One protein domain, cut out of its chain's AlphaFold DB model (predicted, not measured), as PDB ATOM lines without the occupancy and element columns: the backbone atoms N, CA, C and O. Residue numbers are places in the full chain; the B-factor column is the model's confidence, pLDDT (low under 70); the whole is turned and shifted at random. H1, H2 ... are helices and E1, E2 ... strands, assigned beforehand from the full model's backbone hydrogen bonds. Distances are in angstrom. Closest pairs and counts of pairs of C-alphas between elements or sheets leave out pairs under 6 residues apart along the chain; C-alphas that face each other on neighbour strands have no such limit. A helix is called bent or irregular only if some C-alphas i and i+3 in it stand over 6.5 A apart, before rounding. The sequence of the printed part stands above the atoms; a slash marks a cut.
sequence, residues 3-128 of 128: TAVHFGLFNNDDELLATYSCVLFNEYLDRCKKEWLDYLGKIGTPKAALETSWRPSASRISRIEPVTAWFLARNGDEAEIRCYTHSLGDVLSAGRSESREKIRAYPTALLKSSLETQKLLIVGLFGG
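What this domain is: This is residues 3 to 128 of the 128 residues of an uncharacterized protein of Verrucomicrobia bacterium (UniProt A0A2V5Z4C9). Two small three-stranded sheets, E1 E2 E3 and E4 E5 E6, form a sandwich, partly face to face with strands crossed at 50 degrees; H1 and H3 lie on one face of E4 E5 E6, as two layers. At one end H2 leads into an arm whose residues 95 to 100 stick out. The 126 printed residues, mixed in class, hold three named helices and six strands, in order E1 E2 H1 E3 E4 E5 H2 E6 H3; E1 E2 E3 is mixed, E4 E5 E6 antiparallel. The whole is compact: radius of gyration of the C-alphas 15.7 A, spans 51 by 35 by 29 A.

How they stand to each other: Start with the hairpin of E1, residues 3 to 10, and E2, residues 16 to 25; N 5 and O 22 are 2.9 A apart. Next comes H1, residues 26 to 43, irregular, with C-alphas 31 and 34 7.3 A apart. E3, residues 65 to 67, is parallel to E2, with N 65 and O 21 at 3.1 A; E2, H1, E3 form a strand-helix-strand unit, parallel neighbours with a helix between. E3 runs on into E4, residues 69 to 75, at 78 degrees. E4 and E5, residues 78 to 86, form a hairpin, with N 71 and O 82 at 2.9 A. H2, residues 88 to 96, is on neither sheet. E6, residues 105 to 113, is antiparallel to E5, with N 81 and O 111 at 2.8 A. H3, residues 115 to 126, runs along the strands over E5 at a height over the sheet of 10.5 A. It touches H1, closest C-alphas Leu 40 and Lys 119, 6.4 A, at a steep tilt of 41 degrees, opposite ways. Every O i to N i+4 pair is within hydrogen-bond range in H2 and H3, 11 of 14 in H1.

Where its parts are: Find E1's first C-alpha at (302.674, 411.035, 228.560). E2 is 26.9 A long, E5 25.7 A, H1 23.8 A. H3 ends at C-alpha 126, (312.062, 408.637, 223.421).

The domain as a whole: The farthest C-alphas, Asp 13 and Glu 98, are 52.3 A apart. The printed part has no cut; the link H1 to E3 is long. pLDDT is under 70 at residues 50 to 53, 88, 95, 97 to 101 and 128.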
ATOM      1  N   THR A   3     302.945 411.377 229.956       88.25
ATOM      2  CA  THR A   3     302.674 411.035 228.560       88.25
ATOM      3  C   THR A   3     301.492 410.081 228.495       88.25
ATOM      4  O   THR A   3     301.522 409.003 229.093       88.25
ATOM      5  N   ALA A   4     300.443 410.463 227.768       89.56
ATOM      6  CA  ALA A   4     299.340 409.562 227.460       89.56
ATOM      7  C   ALA A   4     299.719 408.654 226.287       89.56
ATOM      8  O   ALA A   4     300.286 409.110 225.294       89.56
ATOM      9  N   VAL A   5     299.384 407.374 226.397       90.12
ATOM     10  CA  VAL A   5     299.590 406.387 225.341       90.12
ATOM     11  C   VAL A   5     298.274 405.671 225.080       90.12
ATOM     12  O   VAL A   5     297.562 405.276 226.006       90.12
ATOM     13  N   HIS A   6     297.956 405.521 223.800       90.00
ATOM     14  CA  HIS A   6     296.689 404.986 223.330       90.00
ATOM     15  C   HIS A   6     296.911 403.708 222.527       90.00
ATOM     16  O   HIS A   6     297.836 403.621 221.723       90.00
ATOM     17  N   PHE A   7     296.017 402.746 222.716       89.19
ATOM     18  CA  PHE A   7     296.014 401.457 222.040       89.19
ATOM     19  C   PHE A   7     294.653 401.226 221.404       89.19
ATOM     20  O   PHE A   7     293.621 401.439 222.044       89.19
ATOM     21  N   GLY A   8     294.662 400.796 220.148       88.94
ATOM     22  CA  GLY A   8     293.475 400.359 219.426       88.94
ATOM     23  C   GLY A   8     293.534 398.855 219.204       88.94
ATOM     24  O   GLY A   8     294.577 398.335 218.812       88.94
ATOM     25  N   LEU A   9     292.427 398.163 219.462       87.31
ATOM     26  CA  LEU A   9     292.225 396.793 219.002       87.31
ATOM     27  C   LEU A   9     291.515 396.857 217.655       87.31
ATOM     28  O   LEU A   9     290.401 397.378 217.587       87.31
ATOM     29  N   PHE A  10     292.149 396.320 216.621       86.62
ATOM     30  CA  PHE A  10     291.603 396.263 215.270       86.62
ATOM     31  C   PHE A  10     291.279 394.821 214.890       86.62
ATOM     32  O   PHE A  10     291.937 393.892 215.367       86.62
ATOM     33  N   ASN A  11     290.248 394.633 214.068       89.12
ATOM     34  CA  ASN A  11     290.004 393.351 213.410       89.12
ATOM     35  C   ASN A  11     290.871 393.212 212.141       89.12
ATOM     36  O   ASN A  11     291.703 394.067 211.845       89.12
ATOM     37  N   ASN A  12     290.677 392.123 211.391       89.06
ATOM     38  CA  ASN A  12     291.424 391.861 210.154       89.06
ATOM     39  C   ASN A  12     291.055 392.801 208.992       89.06
ATOM     40  O   ASN A  12     291.793 392.847 208.014       89.06
ATOM     41  N   ASP A  13     289.940 393.525 209.099       91.94
ATOM     42  CA  ASP A  13     289.448 394.483 208.102       91.94
ATOM     43  C   ASP A  13     289.822 395.935 208.475       91.94
ATOM     44  O   ASP A  13     289.208 396.885 207.992       91.94
ATOM     45  N   ASP A  14     290.801 396.113 209.373       84.25
ATOM     46  CA  ASP A  14     291.247 397.403 209.923       84.25
ATOM     47  C   ASP A  14     290.138 398.225 210.621       84.25
ATOM     48  O   ASP A  14     290.251 399.440 210.821       84.25
ATOM     49  N   GLU A  15     289.070 397.574 211.082       88.62
ATOM     50  CA  GLU A  15     288.027 398.212 211.881       88.62
ATOM     51  C   GLU A  15     288.434 398.292 213.359       88.62
ATOM     52  O   GLU A  15     288.813 397.298 213.982       88.62
ATOM     53  N   LEU A  16     288.309 399.482 213.954       87.19
ATOM     54  CA  LEU A  16     288.597 399.715 215.370       87.19
ATOM     55  C   LEU A  16     287.483 399.157 216.272       87.19
ATOM     56  O   LEU A  16     286.423 399.771 216.409       87.19
ATOM     57  N   LEU A  17     287.779 398.066 216.975       89.19
ATOM     58  CA  LEU A  17     286.867 397.384 217.898       89.19
ATOM     59  C   LEU A  17     286.867 397.982 219.309       89.19
ATOM     60  O   LEU A  17     285.823 398.072 219.951       89.19
ATOM     61  N   ALA A  18     288.038 398.367 219.824       88.19
ATOM     62  CA  ALA A  18     288.170 398.882 221.186       88.19
ATOM     63  C   ALA A  18     289.342 399.850 221.325       88.19
ATOM     64  O   ALA A  18     290.327 399.772 220.593       88.19
ATOM     65  N   THR A  19     289.248 400.743 222.309       90.12
ATOM     66  CA  THR A  19     290.312 401.687 222.661       90.12
ATOM     67  C   THR A  19     290.698 401.538 224.119       90.12
ATOM     68  O   THR A  19     289.832 401.523 224.991       90.12
ATOM     69  N   TYR A  20     291.997 401.510 224.388       88.75
ATOM     70  CA  TYR A  20     292.560 401.544 225.729       88.75
ATOM     71  C   TYR A  20     293.548 402.704 225.833       88.75
ATOM     72  O   TYR A  20     294.274 402.997 224.885       88.75
ATOM     73  N   SER A  21     293.556 403.402 226.964       91.06
ATOM     74  CA  SER A  21     294.442 404.544 227.194       91.06
ATOM     75  C   SER A  21     295.068 404.449 228.573       91.06
ATOM     76  O   SER A  21     294.382 404.154 229.554       91.06
ATOM     77  N   CYS A  22     296.356 404.754 228.661       91.50
ATOM     78  CA  CYS A  22     297.052 404.884 229.933       91.50
ATOM     79  C   CYS A  22     297.936 406.129 229.977       91.50
ATOM     80  O   CYS A  22     298.268 406.720 228.948       91.50
ATOM     81  N   VAL A  23     298.309 406.523 231.193       91.12
ATOM     82  CA  VAL A  23     299.298 407.575 231.433       91.12
ATOM     83  C   VAL A  23     300.579 406.960 231.978       91.12
ATOM     84  O   VAL A  23     300.533 406.158 232.915       91.12
ATOM     85  N   LEU A  24     301.710 407.406 231.433       89.31
ATOM     86  CA  LEU A  24     303.036 407.219 232.004       89.31
ATOM     87  C   LEU A  24     303.583 408.511 232.576       89.31
ATOM     88  O   LEU A  24     303.648 409.529 231.896       89.31
ATOM     89  N   PHE A  25     304.066 408.439 233.804       86.56
ATOM     90  CA  PHE A  25     304.794 409.540 234.419       86.56
ATOM     91  C   PHE A  25     306.200 409.661 233.821       86.56
ATOM     92  O   PHE A  25     306.861 408.647 233.579       86.56
ATOM     93  N   ASN A  26     306.677 410.887 233.602       85.00
ATOM     94  CA  ASN A  26     308.008 411.113 233.029       85.00
ATOM     95  C   ASN A  26     309.114 410.528 233.915       85.00
ATOM     96  O   ASN A  26     310.058 409.941 233.406       85.00
ATOM     97  N   GLU A  27     308.946 410.567 235.237       83.56
ATOM     98  CA  GLU A  27     309.872 409.956 236.194       83.56
ATOM     99  C   GLU A  27     309.992 408.441 235.979       83.56
ATOM    100  O   GLU A  27     311.032 407.835 236.234       83.56
ATOM    101  N   TYR A  28     308.914 407.798 235.525       84.62
ATOM    102  CA  TYR A  28     308.967 406.403 235.120       84.62
ATOM    103  C   TYR A  28     309.729 406.254 233.802       84.62
ATOM    104  O   TYR A  28     310.694 405.492 233.775       84.62
ATOM    105  N   LEU A  29     309.353 407.023 232.773       88.38
ATOM    106  CA  LEU A  29     309.994 407.016 231.454       88.38
ATOM    107  C   LEU A  29     311.513 407.219 231.532       88.38
ATOM    108  O   LEU A  29     312.260 406.469 230.910       88.38
ATOM    109  N   ASP A  30     311.981 408.167 232.340       88.81
ATOM    110  CA  ASP A  30     313.406 408.460 232.503       88.81
ATOM    111  C   ASP A  30     314.173 407.271 233.096       88.81
ATOM    112  O   ASP A  30     315.282 406.958 232.656       88.81
ATOM    113  N   ARG A  31     313.572 406.555 234.058       86.62
ATOM    114  CA  ARG A  31     314.200 405.381 234.688       86.62
ATOM    115  C   ARG A  31     314.313 404.195 233.739       86.62
ATOM    116  O   ARG A  31     315.300 403.469 233.817       86.62
ATOM    117  N   CYS A  32     313.330 403.979 232.866       88.88
ATOM    118  CA  CYS A  32     313.338 402.852 231.927       88.88
ATOM    119  C   CYS A  32     313.918 403.189 230.546       88.88
ATOM    120  O   CYS A  32     314.172 402.268 229.768       88.88
ATOM    121  N   LYS A  33     314.213 404.465 230.252       92.06
ATOM    122  CA  LYS A  33     314.748 404.921 228.958       92.06
ATOM    123  C   LYS A  33     315.939 404.094 228.482       92.06
ATOM    124  O   LYS A  33     315.926 403.600 227.359       92.06
ATOM    125  N   LYS A  34     316.955 403.912 229.334       93.31
ATOM    126  CA  LYS A  34     318.154 403.137 228.975       93.31
ATOM    127  C   LYS A  34     317.796 401.699 228.600       93.31
ATOM    128  O   LYS A  34     318.166 401.238 227.528       93.31
ATOM    129  N   GLU A  35     317.044 401.018 229.459       92.50
ATOM    130  CA  GLU A  35     316.659 399.619 229.256       92.50
ATOM    131  C   GLU A  35     315.849 399.425 227.967       92.50
ATOM    132  O   GLU A  35     316.094 398.483 227.215       92.50
ATOM    133  N   TRP A  36     314.909 400.326 227.676       93.06
ATOM    134  CA  TRP A  36     314.059 400.216 226.491       93.06
ATOM    135  C   TRP A  36     314.793 400.580 225.200       93.06
ATOM    136  O   TRP A  36     314.529 399.965 224.168       93.06
ATOM    137  N   LEU A  37     315.736 401.527 225.237       93.12
ATOM    138  CA  LEU A  37     316.602 401.817 224.091       93.12
ATOM    139  C   LEU A  37     317.602 400.681 223.834       93.12
ATOM    140  O   LEU A  37     317.808 400.311 222.679       93.12
ATOM    141  N   ASP A  38     318.152 400.064 224.883       93.25
ATOM    142  CA  ASP A  38     318.988 398.860 224.762       93.25
ATOM    143  C   ASP A  38     318.181 397.693 224.170       93.25
ATOM    144  O   ASP A  38     318.664 396.951 223.311       93.25
ATOM    145  N   TYR A  39     316.925 397.533 224.601       91.75
ATOM    146  CA  TYR A  39     315.993 396.572 224.018       91.75
ATOM    147  C   TYR A  39     315.720 396.871 222.538       91.75
ATOM    148  O   TYR A  39     315.847 395.965 221.712       91.75
ATOM    149  N   LEU A  40     315.431 398.129 222.183       92.31
ATOM    150  CA  LEU A  40     315.244 398.564 220.796       92.31
ATOM    151  C   LEU A  40     316.473 398.239 219.936       92.31
ATOM    152  O   LEU A  40     316.331 397.690 218.847       92.31
ATOM    153  N   GLY A  41     317.680 398.490 220.451       92.38
ATOM    154  CA  GLY A  41     318.933 398.148 219.778       92.38
ATOM    155  C   GLY A  41     319.065 396.654 219.457       92.38
ATOM    156  O   GLY A  41     319.600 396.300 218.409       92.38
ATOM    157  N   LYS A  42     318.521 395.770 220.306       91.50
ATOM    158  CA  LYS A  42     318.522 394.312 220.082       91.50
ATOM    159  C   LYS A  42     317.493 393.860 219.049       91.50
ATOM    160  O   LYS A  42     317.756 392.920 218.306       91.50
ATOM    161  N   ILE A  43     316.319 394.491 219.013       89.38
ATOM    162  CA  ILE A  43     315.255 394.137 218.057       89.38
ATOM    163  C   ILE A  43     315.376 394.884 216.717       89.38
ATOM    164  O   ILE A  43     314.667 394.557 215.758       89.38
ATOM    165  N   GLY A  44     316.283 395.858 216.642       90.50
ATOM    166  CA  GLY A  44     316.568 396.683 215.474       90.50
ATOM    167  C   GLY A  44     315.641 397.891 215.340       90.50
ATOM    168  O   GLY A  44     314.651 398.039 216.056       90.50
ATOM    169  N   THR A  45     315.944 398.748 214.369       88.50
ATOM    170  CA  THR A  45     315.148 399.943 214.076       88.50
ATOM    171  C   THR A  45     313.796 399.582 213.446       88.50
ATOM    172  O   THR A  45     313.652 398.489 212.869       88.50
ATOM    173  N   PRO A  46     312.786 400.465 213.554       88.81
ATOM    174  CA  PRO A  46     311.592 400.371 212.725       88.81
ATOM    175  C   PRO A  46     311.966 400.389 211.236       88.81
ATOM    176  O   PRO A  46     312.895 401.088 210.828       88.81
ATOM    177  N   LYS A  47     311.259 399.594 210.438       86.69
ATOM    178  CA  LYS A  47     311.286 399.611 208.972       86.69
ATOM    179  C   LYS A  47     310.413 400.730 208.412       86.69
ATOM    180  O   LYS A  47     310.729 401.265 207.354       86.69
ATOM    181  N   ALA A  48     309.315 401.042 209.093       77.56
ATOM    182  CA  ALA A  48     308.416 402.120 208.708       77.56
ATOM    183  C   ALA A  48     308.790 403.427 209.417       77.56
ATOM    184  O   ALA A  48     309.306 403.422 210.537       77.56
ATOM    185  N   ALA A  49     308.491 404.557 208.775       75.00
ATOM    186  CA  ALA A  49     308.447 405.828 209.484       75.00
ATOM    187  C   ALA A  49     307.344 405.781 210.554       75.00
ATOM    188  O   ALA A  49     306.400 404.995 210.458       75.00
ATOM    189  N   LEU A  50     307.457 406.637 211.572       69.75
ATOM    190  CA  LEU A  50     306.421 406.808 212.589       69.75
ATOM    191  C   LEU A  50     305.183 407.497 211.987       69.75
ATOM    192  O   LEU A  50     304.900 408.656 212.272       69.75
ATOM    193  N   GLU A  51     304.428 406.784 211.157       63.50
ATOM    194  CA  GLU A  51     303.126 407.233 210.675       63.50
ATOM    195  C   GLU A  51     302.058 406.865 211.706       63.50
ATOM    196  O   GLU A  51     301.387 405.839 211.632       63.50
ATOM    197  N   THR A  52     301.907 407.708 212.725       61.75
ATOM    198  CA  THR A  52     300.808 407.586 213.695       61.75
ATOM    199  C   THR A  52     299.576 408.321 213.174       61.75
ATOM    200  O   THR A  52     299.171 409.358 213.699       61.75
ATOM    201  N   SER A  53     298.980 407.803 212.097       63.16
ATOM    202  CA  SER A  53     297.725 408.349 211.558       63.16
ATOM    203  C   SER A  53     296.550 408.099 212.508       63.16
ATOM    204  O   SER A  53     295.650 408.932 212.629       63.16
ATOM    205  N   TRP A  54     296.578 406.982 213.236       79.25
ATOM    206  CA  TRP A  54     295.522 406.643 214.172       79.25
ATOM    207  C   TRP A  54     295.657 407.388 215.504       79.25
ATOM    208  O   TRP A  54     296.655 407.269 216.217       79.25
ATOM    209  N   ARG A  55     294.596 408.111 215.874       80.44
ATOM    210  CA  ARG A  55     294.389 408.681 217.208       80.44
ATOM    211  C   ARG A  55     292.954 408.397 217.647       80.44
ATOM    212  O   ARG A  55     292.040 408.580 216.838       80.44
ATOM    213  N   PRO A  56     292.712 407.975 218.899       84.00
ATOM    214  CA  PRO A  56     291.344 407.829 219.371       84.00
ATOM    215  C   PRO A  56     290.654 409.199 219.387       84.00
ATOM    216  O   PRO A  56     291.241 410.198 219.805       84.00
ATOM    217  N   SER A  57     289.389 409.247 218.961       84.69
ATOM    218  CA  SER A  57     288.554 410.431 219.184       84.69
ATOM    219  C   SER A  57     288.480 410.723 220.682       84.69
ATOM    220  O   SER A  57     288.257 409.802 221.469       84.69
ATOM    221  N   ALA A  58     288.580 411.996 221.071       82.81
ATOM    222  CA  ALA A  58     288.447 412.414 222.468       82.81
ATOM    223  C   ALA A  58     287.136 411.913 223.100       82.81
ATOM    224  O   ALA A  58     287.124 411.518 224.260       82.81
ATOM    225  N   SER A  59     286.051 411.826 222.318       82.25
ATOM    226  CA  SER A  59     284.760 411.296 222.779       82.25
ATOM    227  C   SER A  59     284.760 409.794 223.092       82.25
ATOM    228  O   SER A  59     283.857 409.322 223.776       82.25
ATOM    229  N   ARG A  60     285.749 409.034 222.601       78.44
ATOM    230  CA  ARG A  60     285.918 407.597 222.884       78.44
ATOM    231  C   ARG A  60     286.839 407.332 224.078       78.44
ATOM    232  O   ARG A  60     286.904 406.202 224.552       78.44
ATOM    233  N   ILE A  61     287.533 408.352 224.584       83.75
ATOM    234  CA  ILE A  61     288.386 408.235 225.771       83.75
ATOM    235  C   ILE A  61     287.497 408.382 227.009       83.75
ATOM    236  O   ILE A  61     287.258 409.481 227.497       83.75
ATOM    237  N   SER A  62     286.980 407.260 227.511       79.38
ATOM    238  CA  SER A  62     286.122 407.239 228.704       79.38
ATOM    239  C   SER A  62     286.914 407.244 230.014       79.38
ATOM    240  O   SER A  62     286.453 407.783 231.018       79.38
ATOM    241  N   ARG A  63     288.109 406.643 230.013       84.19
ATOM    242  CA  ARG A  63     289.002 406.542 231.170       84.19
ATOM    243  C   ARG A  63     290.448 406.400 230.708       84.19
ATOM    244  O   ARG A  63     290.717 405.756 229.694       84.19
ATOM    245  N   ILE A  64     291.374 406.981 231.467       87.62
ATOM    246  CA  ILE A  64     292.811 406.784 231.278       87.62
ATOM    247  C   ILE A  64     293.375 406.185 232.563       87.62
ATOM    248  O   ILE A  64     293.275 406.797 233.626       87.62
ATOM    249  N   GLU A  65     293.937 404.981 232.474       87.31
ATOM    250  CA  GLU A  65     294.461 404.286 233.650       87.31
ATOM    251  C   GLU A  65     295.885 404.759 233.985       87.31
ATOM    252  O   GLU A  65     296.749 404.792 233.100       87.31
ATOM    253  N   PRO A  66     296.182 405.100 235.252       84.94
ATOM    254  CA  PRO A  66     297.547 405.383 235.670       84.94
ATOM    255  C   PRO A  66     298.349 404.079 235.743       84.94
ATOM    256  O   PRO A  66     298.031 403.166 236.515       84.94
ATOM    257  N   VAL A  67     299.423 404.000 234.957       87.12
ATOM    258  CA  VAL A  67     300.326 402.846 234.937       87.12
ATOM    259  C   VAL A  67     301.661 403.265 235.540       87.12
ATOM    260  O   VAL A  67     302.297 404.226 235.117       87.12
ATOM    261  N   THR A  68     302.073 402.537 236.574       80.94
ATOM    262  CA  THR A  68     303.307 402.830 237.334       80.94
ATOM    263  C   THR A  68     304.465 401.915 236.955       80.94
ATOM    264  O   THR A  68     305.609 402.204 237.297       80.94
ATOM    265  N   ALA A  69     304.168 400.809 236.270       83.94
ATOM    266  CA  ALA A  69     305.162 399.921 235.700       83.94
ATOM    267  C   ALA A  69     304.678 399.372 234.361       83.94
ATOM    268  O   ALA A  69     303.552 398.881 234.245       83.94
ATOM    269  N   TRP A  70     305.562 399.436 233.372       89.88
ATOM    270  CA  TRP A  70     305.315 398.998 232.018       89.88
ATOM    271  C   TRP A  70     306.438 398.087 231.530       89.88
ATOM    272  O   TRP A  70     307.601 398.469 231.513       89.88
ATOM    273  N   PHE A  71     306.121 396.862 231.136       89.44
ATOM    274  CA  PHE A  71     307.141 395.928 230.671       89.44
ATOM    275  C   PHE A  71     306.932 395.609 229.204       89.44
ATOM    276  O   PHE A  71     305.848 395.178 228.806       89.44
ATOM    277  N   LEU A  72     307.989 395.807 228.421       89.88
ATOM    278  CA  LEU A  72     308.081 395.337 227.049       89.88
ATOM    279  C   LEU A  72     308.646 393.922 227.093       89.88
ATOM    280  O   LEU A  72     309.735 393.691 227.615       89.88
ATOM    281  N   ALA A  73     307.883 392.969 226.586       85.19
ATOM    282  CA  ALA A  73     308.275 391.576 226.525       85.19
ATOM    283  C   ALA A  73     308.129 391.062 225.096       85.19
ATOM    284  O   ALA A  73     307.405 391.624 224.272       85.19
ATOM    285  N   ARG A  74     308.834 389.973 224.811       82.88
ATOM    286  CA  ARG A  74     308.686 389.220 223.574       82.88
ATOM    287  C   ARG A  74     308.676 387.737 223.898       82.88
ATOM    288  O   ARG A  74     309.525 387.278 224.659       82.88
ATOM    289  N   ASN A  75     307.742 387.009 223.303       79.88
ATOM    290  CA  ASN A  75     307.646 385.562 223.405       79.88
ATOM    291  C   ASN A  75     307.530 384.961 221.998       79.88
ATOM    292  O   ASN A  75     306.492 385.079 221.351       79.88
ATOM    293  N   GLY A  76     308.617 384.364 221.500       80.69
ATOM    294  CA  GLY A  76     308.703 383.923 220.107       80.69
ATOM    295  C   GLY A  76     308.518 385.097 219.143       80.69
ATOM    296  O   GLY A  76     309.311 386.044 219.150       80.69
ATOM    297  N   ASP A  77     307.452 385.052 218.349       78.56
ATOM    298  CA  ASP A  77     307.100 386.102 217.387       78.56
ATOM    299  C   ASP A  77     306.111 387.141 217.929       78.56
ATOM    300  O   ASP A  77     305.904 388.179 217.301       78.56
ATOM    301  N   GLU A  78     305.553 386.918 219.121       83.00
ATOM    302  CA  GLU A  78     304.608 387.839 219.742       83.00
ATOM    303  C   GLU A  78     305.341 388.881 220.597       83.00
ATOM    304  O   GLU A  78     306.084 388.545 221.527       83.00
ATOM    305  N   ALA A  79     305.119 390.162 220.299       88.25
ATOM    306  CA  ALA A  79     305.499 391.257 221.180       88.25
ATOM    307  C   ALA A  79     304.355 391.553 222.157       88.25
ATOM    308  O   ALA A  79     303.182 391.601 221.784       88.25
ATOM    309  N   GLU A  80     304.710 391.760 223.419       90.44
ATOM    310  CA  GLU A  80     303.770 392.009 224.501       90.44
ATOM    311  C   GLU A  80     304.149 393.262 225.278       90.44
ATOM    312  O   GLU A  80     305.318 393.586 225.499       90.44
ATOM    313  N   ILE A  81     303.118 393.938 225.756       91.38
ATOM    314  CA  ILE A  81     303.206 395.127 226.575       91.38
ATOM    315  C   ILE A  81     302.377 394.856 227.838       91.38
ATOM    316  O   ILE A  81     301.163 394.655 227.767       91.38
ATOM    317  N   ARG A  82     303.032 394.813 229.003       91.62
ATOM    318  CA  ARG A  82     302.411 394.443 230.287       91.62
ATOM    319  C   ARG A  82     302.322 395.647 231.215       91.62
ATOM    320  O   ARG A  82     303.353 396.174 231.632       91.62
ATOM    321  N   CYS A  83     301.105 396.061 231.548       91.00
ATOM    322  CA  CYS A  83     300.825 397.238 232.367       91.00
ATOM    323  C   CYS A  83     300.482 396.825 233.800       91.00
ATOM    324  O   CYS A  83     299.596 395.990 233.999       91.00
ATOM    325  N   TYR A  84     301.113 397.464 234.783       89.56
ATOM    326  CA  TYR A  84     300.786 397.276 236.191       89.56
ATOM    327  C   TYR A  84     300.641 398.599 236.941       89.56
ATOM    328  O   TYR A  84     301.381 399.575 236.734       89.56
ATOM    329  N   THR A  85     299.740 398.583 237.913       87.62
ATOM    330  CA  THR A  85     299.573 399.654 238.889       87.62
ATOM    331  C   THR A  85     300.045 399.167 240.257       87.62
ATOM    332  O   THR A  85     299.617 398.124 240.749       87.62
ATOM    333  N   HIS A  86     300.946 399.927 240.869       82.88
ATOM    334  CA  HIS A  86     301.407 399.758 242.241       82.88
ATOM    335  C   HIS A  86     300.839 400.891 243.100       82.88
ATOM    336  O   HIS A  86     300.525 401.971 242.591       82.88
ATOM    337  N   SER A  87     300.765 400.675 244.411       79.06
ATOM    338  CA  SER A  87     300.597 401.772 245.367       79.06
ATOM    339  C   SER A  87     301.811 402.703 245.280       79.06
ATOM    340  O   SER A  87     302.952 402.262 245.421       79.06
ATOM    341  N   LEU A  88     301.579 404.000 245.063       68.69
ATOM    342  CA  LEU A  88     302.656 404.993 245.032       68.69
ATOM    343  C   LEU A  88     303.386 405.070 246.384       68.69
ATOM    344  O   LEU A  88     304.604 405.230 246.406       68.69
ATOM    345  N   GLY A  89     302.662 404.907 247.498       74.12
ATOM    346  CA  GLY A  89     303.251 404.861 248.838       74.12
ATOM    347  C   GLY A  89     304.229 403.695 248.994       74.12
ATOM    348  O   GLY A  89     305.318 403.876 249.538       74.12
ATOM    349  N   ASP A  90     303.899 402.539 248.423       78.00
ATOM    350  CA  ASP A  90     304.734 401.341 248.514       78.00
ATOM    351  C   ASP A  90     305.977 401.482 247.620       78.00
ATOM    352  O   ASP A  90     307.076 401.117 248.026       78.00
ATOM    353  N   VAL A  91     305.838 402.095 246.434       72.06
ATOM    354  CA  VAL A  91     306.968 402.424 245.540       72.06
ATOM    355  C   VAL A  91     307.945 403.394 246.190       72.06
ATOM    356  O   VAL A  91     309.157 403.180 246.130       72.06
ATOM    357  N   LEU A  92     307.438 404.446 246.831       70.75
ATOM    358  CA  LEU A  92     308.282 405.413 247.531       70.75
ATOM    359  C   LEU A  92     308.969 404.791 248.751       70.75
ATOM    360  O   LEU A  92     310.125 405.108 249.017       70.75
ATOM    361  N   SER A  93     308.282 403.896 249.462       72.69
ATOM    362  CA  SER A  93     308.835 403.185 250.620       72.69
ATOM    363  C   SER A  93     309.938 402.212 250.203       72.69
ATOM    364  O   SER A  93     311.041 402.262 250.742       72.69
ATOM    365  N   ALA A  94     309.694 401.409 249.167       75.06
ATOM    366  CA  ALA A  94     310.674 400.468 248.636       75.06
ATOM    367  C   ALA A  94     311.915 401.162 248.054       75.06
ATOM    368  O   ALA A  94     313.023 400.663 248.207       75.06
ATOM    369  N   GLY A  95     311.759 402.335 247.426       68.75
ATOM    370  CA  GLY A  95     312.891 403.118 246.916       68.75
ATOM    371  C   GLY A  95     313.788 403.725 248.004       68.75
ATOM    372  O   GLY A  95     314.916 404.108 247.708       68.75
ATOM    373  N   ARG A  96     313.296 403.828 249.247       71.12
ATOM    374  CA  ARG A  96     314.047 404.327 250.416       71.12
ATOM    375  C   ARG A  96     314.644 403.207 251.272       71.12
ATOM    376  O   ARG A  96     315.455 403.493 252.145       71.12
ATOM    377  N   SER A  97     314.221 401.965 251.055       68.00
ATOM    378  CA  SER A  97     314.700 400.793 251.785       68.00
ATOM    379  C   SER A  97     315.992 400.258 251.160       68.00
ATOM    380  O   SER A  97     316.088 400.113 249.942       68.00
ATOM    381  N   GLU A  98     316.979 399.904 251.989       61.03
ATOM    382  CA  GLU A  98     318.177 399.170 251.543       61.03
ATOM    383  C   GLU A  98     317.843 397.728 251.120       61.03
ATOM    384  O   GLU A  98     318.557 397.113 250.324       61.03
ATOM    385  N   SER A  99     316.720 397.191 251.609       58.22
ATOM    386  CA  SER A  99     316.192 395.900 251.179       58.22
ATOM    387  C   SER A  99     315.239 396.085 249.992       58.22
ATOM    388  O   SER A  99     314.297 396.879 250.042       58.22
ATOM    389  N   ARG A 100     315.484 395.350 248.899       59.97
ATOM    390  CA  ARG A 100     314.619 395.326 247.707       59.97
ATOM    391  C   ARG A 100     313.325 394.560 248.000       59.97
ATOM    392  O   ARG A 100     313.152 393.431 247.535       59.97
ATOM    393  N   GLU A 101     312.436 395.145 248.794       66.88
ATOM    394  CA  GLU A 101     311.125 394.556 249.062       66.88
ATOM    395  C   GLU A 101     310.309 394.424 247.768       66.88
ATOM    396  O   GLU A 101     310.286 395.312 246.912       66.88
ATOM    397  N   LYS A 102     309.639 393.277 247.611       70.75
ATOM    398  CA  LYS A 102     308.740 393.035 246.479       70.75
ATOM    399  C   LYS A 102     307.439 393.793 246.713       70.75
ATOM    400  O   LYS A 102     306.656 393.427 247.585       70.75
ATOM    401  N   ILE A 103     307.195 394.813 245.901       77.00
ATOM    402  CA  ILE A 103     305.960 395.598 245.936       77.00
ATOM    403  C   ILE A 103     304.835 394.812 245.263       77.00
ATOM    404  O   ILE A 103     305.031 394.210 244.205       77.00
ATOM    405  N   ARG A 104     303.634 394.842 245.848       82.25
ATOM    406  CA  ARG A 104     302.447 394.251 245.225       82.25
ATOM    407  C   ARG A 104     302.038 395.053 243.987       82.25
ATOM    408  O   ARG A 104     301.842 396.265 244.053       82.25
ATOM    409  N   ALA A 105     301.854 394.347 242.878       83.38
ATOM    410  CA  ALA A 105     301.392 394.897 241.612       83.38
ATOM    411  C   ALA A 105     299.967 394.419 241.308       83.38
ATOM    412  O   ALA A 105     299.642 393.252 241.543       83.38
ATOM    413  N   TYR A 106     299.141 395.293 240.738       86.31
ATOM    414  CA  TYR A 106     297.848 394.932 240.162       86.31
ATOM    415  C   TYR A 106     297.952 394.989 238.635       86.31
ATOM    416  O   TYR A 106     298.339 396.036 238.106       86.31
ATOM    417  N   PRO A 107     297.667 393.890 237.913       85.56
ATOM    418  CA  PRO A 107     297.707 393.896 236.458       85.56
ATOM    419  C   PRO A 107     296.581 394.779 235.917       85.56
ATOM    420  O   PRO A 107     295.417 394.590 236.266       85.56
ATOM    421  N   THR A 108     296.935 395.734 235.061       87.69
ATOM    422  CA  THR A 108     295.979 396.653 234.431       87.69
ATOM    423  C   THR A 108     295.618 396.177 233.028       87.69
ATOM    424  O   THR A 108     294.455 396.217 232.639       87.69
ATOM    425  N   ALA A 109     296.613 395.711 232.264       87.50
ATOM    426  CA  ALA A 109     296.422 395.212 230.907       87.50
ATOM    427  C   ALA A 109     297.596 394.332 230.445       87.50
ATOM    428  O   ALA A 109     298.743 394.536 230.854       87.50
ATOM    429  N   LEU A 110     297.299 393.403 229.535       89.06
ATOM    430  CA  LEU A 110     298.263 392.706 228.687       89.06
ATOM    431  C   LEU A 110     297.890 393.008 227.233       89.06
ATOM    432  O   LEU A 110     296.812 392.627 226.786       89.06
ATOM    433  N   LEU A 111     298.761 393.711 226.516       90.19
ATOM    434  CA  LEU A 111     298.514 394.155 225.147       90.19
ATOM    435  C   LEU A 111     299.478 393.427 224.212       90.19
ATOM    436  O   LEU A 111     300.694 393.547 224.361       90.19
ATOM    437  N   LYS A 112     298.935 392.666 223.260       89.69
ATOM    438  CA  LYS A 112     299.720 392.058 222.184       89.69
ATOM    439  C   LYS A 112     299.906 393.070 221.061       89.69
ATOM    440  O   LYS A 112     298.966 393.779 220.704       89.69
ATOM    441  N   SER A 113     301.102 393.130 220.497       87.62
ATOM    442  CA  SER A 113     301.422 394.001 219.370       87.62
ATOM    443  C   SER A 113     302.307 393.277 218.366       87.62
ATOM    444  O   SER A 113     302.982 392.302 218.697       87.62
ATOM    445  N   SER A 114     302.367 393.791 217.138       88.50
ATOM    446  CA  SER A 114     303.445 393.397 216.234       88.50
ATOM    447  C   SER A 114     304.789 393.903 216.774       88.50
ATOM    448  O   SER A 114     304.848 394.898 217.507       88.50
ATOM    449  N   LEU A 115     305.883 393.244 216.381       89.00
ATOM    450  CA  LEU A 115     307.228 393.737 216.680       89.00
ATOM    451  C   LEU A 115     307.430 395.162 216.152       89.00
ATOM    452  O   LEU A 115     308.047 395.993 216.812       89.00
ATOM    453  N   GLU A 116     306.914 395.436 214.959       89.06
ATOM    454  CA  GLU A 116     307.080 396.725 214.300       89.06
ATOM    455  C   GLU A 116     306.383 397.843 215.082       89.06
ATOM    456  O   GLU A 116     306.996 398.862 215.392       89.06
ATOM    457  N   THR A 117     305.145 397.611 215.520       87.69
ATOM    458  CA  THR A 117     304.395 398.548 216.367       87.69
ATOM    459  C   THR A 117     305.104 398.794 217.702       87.69
ATOM    460  O   THR A 117     305.143 399.929 218.175       87.69
ATOM    461  N   GLN A 118     305.713 397.764 218.299       89.81
ATOM    462  CA  GLN A 118     306.469 397.911 219.546       89.81
ATOM    463  C   GLN A 118     307.734 398.766 219.355       89.81
ATOM    464  O   GLN A 118     308.037 399.602 220.204       89.81
ATOM    465  N   LYS A 119     308.448 398.620 218.229       91.00
ATOM    466  CA  LYS A 119     309.594 399.483 217.889       91.00
ATOM    467  C   LYS A 119     309.172 400.937 217.712       91.00
ATOM    468  O   LYS A 119     309.799 401.831 218.278       91.00
ATOM    469  N   LEU A 120     308.102 401.159 216.948       90.12
ATOM    470  CA  LEU A 120     307.532 402.482 216.705       90.12
ATOM    471  C   LEU A 120     307.101 403.153 218.016       90.12
ATOM    472  O   LEU A 120     307.381 404.333 218.208       90.12
ATOM    473  N   LEU A 121     306.518 402.402 218.955       90.19
ATOM    474  CA  LEU A 121     306.185 402.903 220.289       90.19
ATOM    475  C   LEU A 121     307.422 403.413 221.042       90.19
ATOM    476  O   LEU A 121     307.393 404.524 221.565       90.19
ATOM    477  N   ILE A 122     308.513 402.638 221.089       92.06
ATOM    478  CA  ILE A 122     309.736 403.043 221.806       92.06
ATOM    479  C   ILE A 122     310.328 404.315 221.184       92.06
ATOM    480  O   ILE A 122     310.700 405.239 221.909       92.06
ATOM    481  N   VAL A 123     310.379 404.388 219.849       91.31
ATOM    482  CA  VAL A 123     310.847 405.588 219.136       91.31
ATOM    483  C   VAL A 123     309.931 406.780 219.406       91.31
ATOM    484  O   VAL A 123     310.429 407.862 219.686       91.31
ATOM    485  N   GLY A 124     308.611 406.604 219.394       88.88
ATOM    486  CA  GLY A 124     307.666 407.682 219.696       88.88
ATOM    487  C   GLY A 124     307.769 408.206 221.133       88.88
ATOM    488  O   GLY A 124     307.525 409.385 221.371       88.88
ATOM    489  N   LEU A 125     308.155 407.355 222.089       89.81
ATOM    490  CA  LEU A 125     308.308 407.740 223.495       89.81
ATOM    491  C   LEU A 125     309.631 408.453 223.804       89.81
ATOM    492  O   LEU A 125     309.666 409.260 224.731       89.81
ATOM    493  N   PHE A 126     310.713 408.157 223.073       89.88
ATOM    494  CA  PHE A 126     312.062 408.637 223.421       89.88
ATOM    495  C   PHE A 126     312.848 409.314 222.295       89.88
ATOM    496  O   PHE A 126     313.927 409.840 222.565       89.88
ATOM    497  N   GLY A 127     312.374 409.236 221.054       70.50
ATOM    498  CA  GLY A 127     313.051 409.725 219.851       70.50
ATOM    499  C   GLY A 127     312.707 411.164 219.461       70.50
ATOM    500  O   GLY A 127     313.086 411.579 218.368       70.50
ATOM    501  N   GLY A 128     311.981 411.888 220.321       55.75
ATOM    502  CA  GLY A 128     311.756 413.335 220.228       55.75
ATOM    503  C   GLY A 128     312.789 414.132 221.010       55.75
ATOM    504  O   GLY A 128     313.213 413.646 222.085       55.75
TER     505      GLY A 128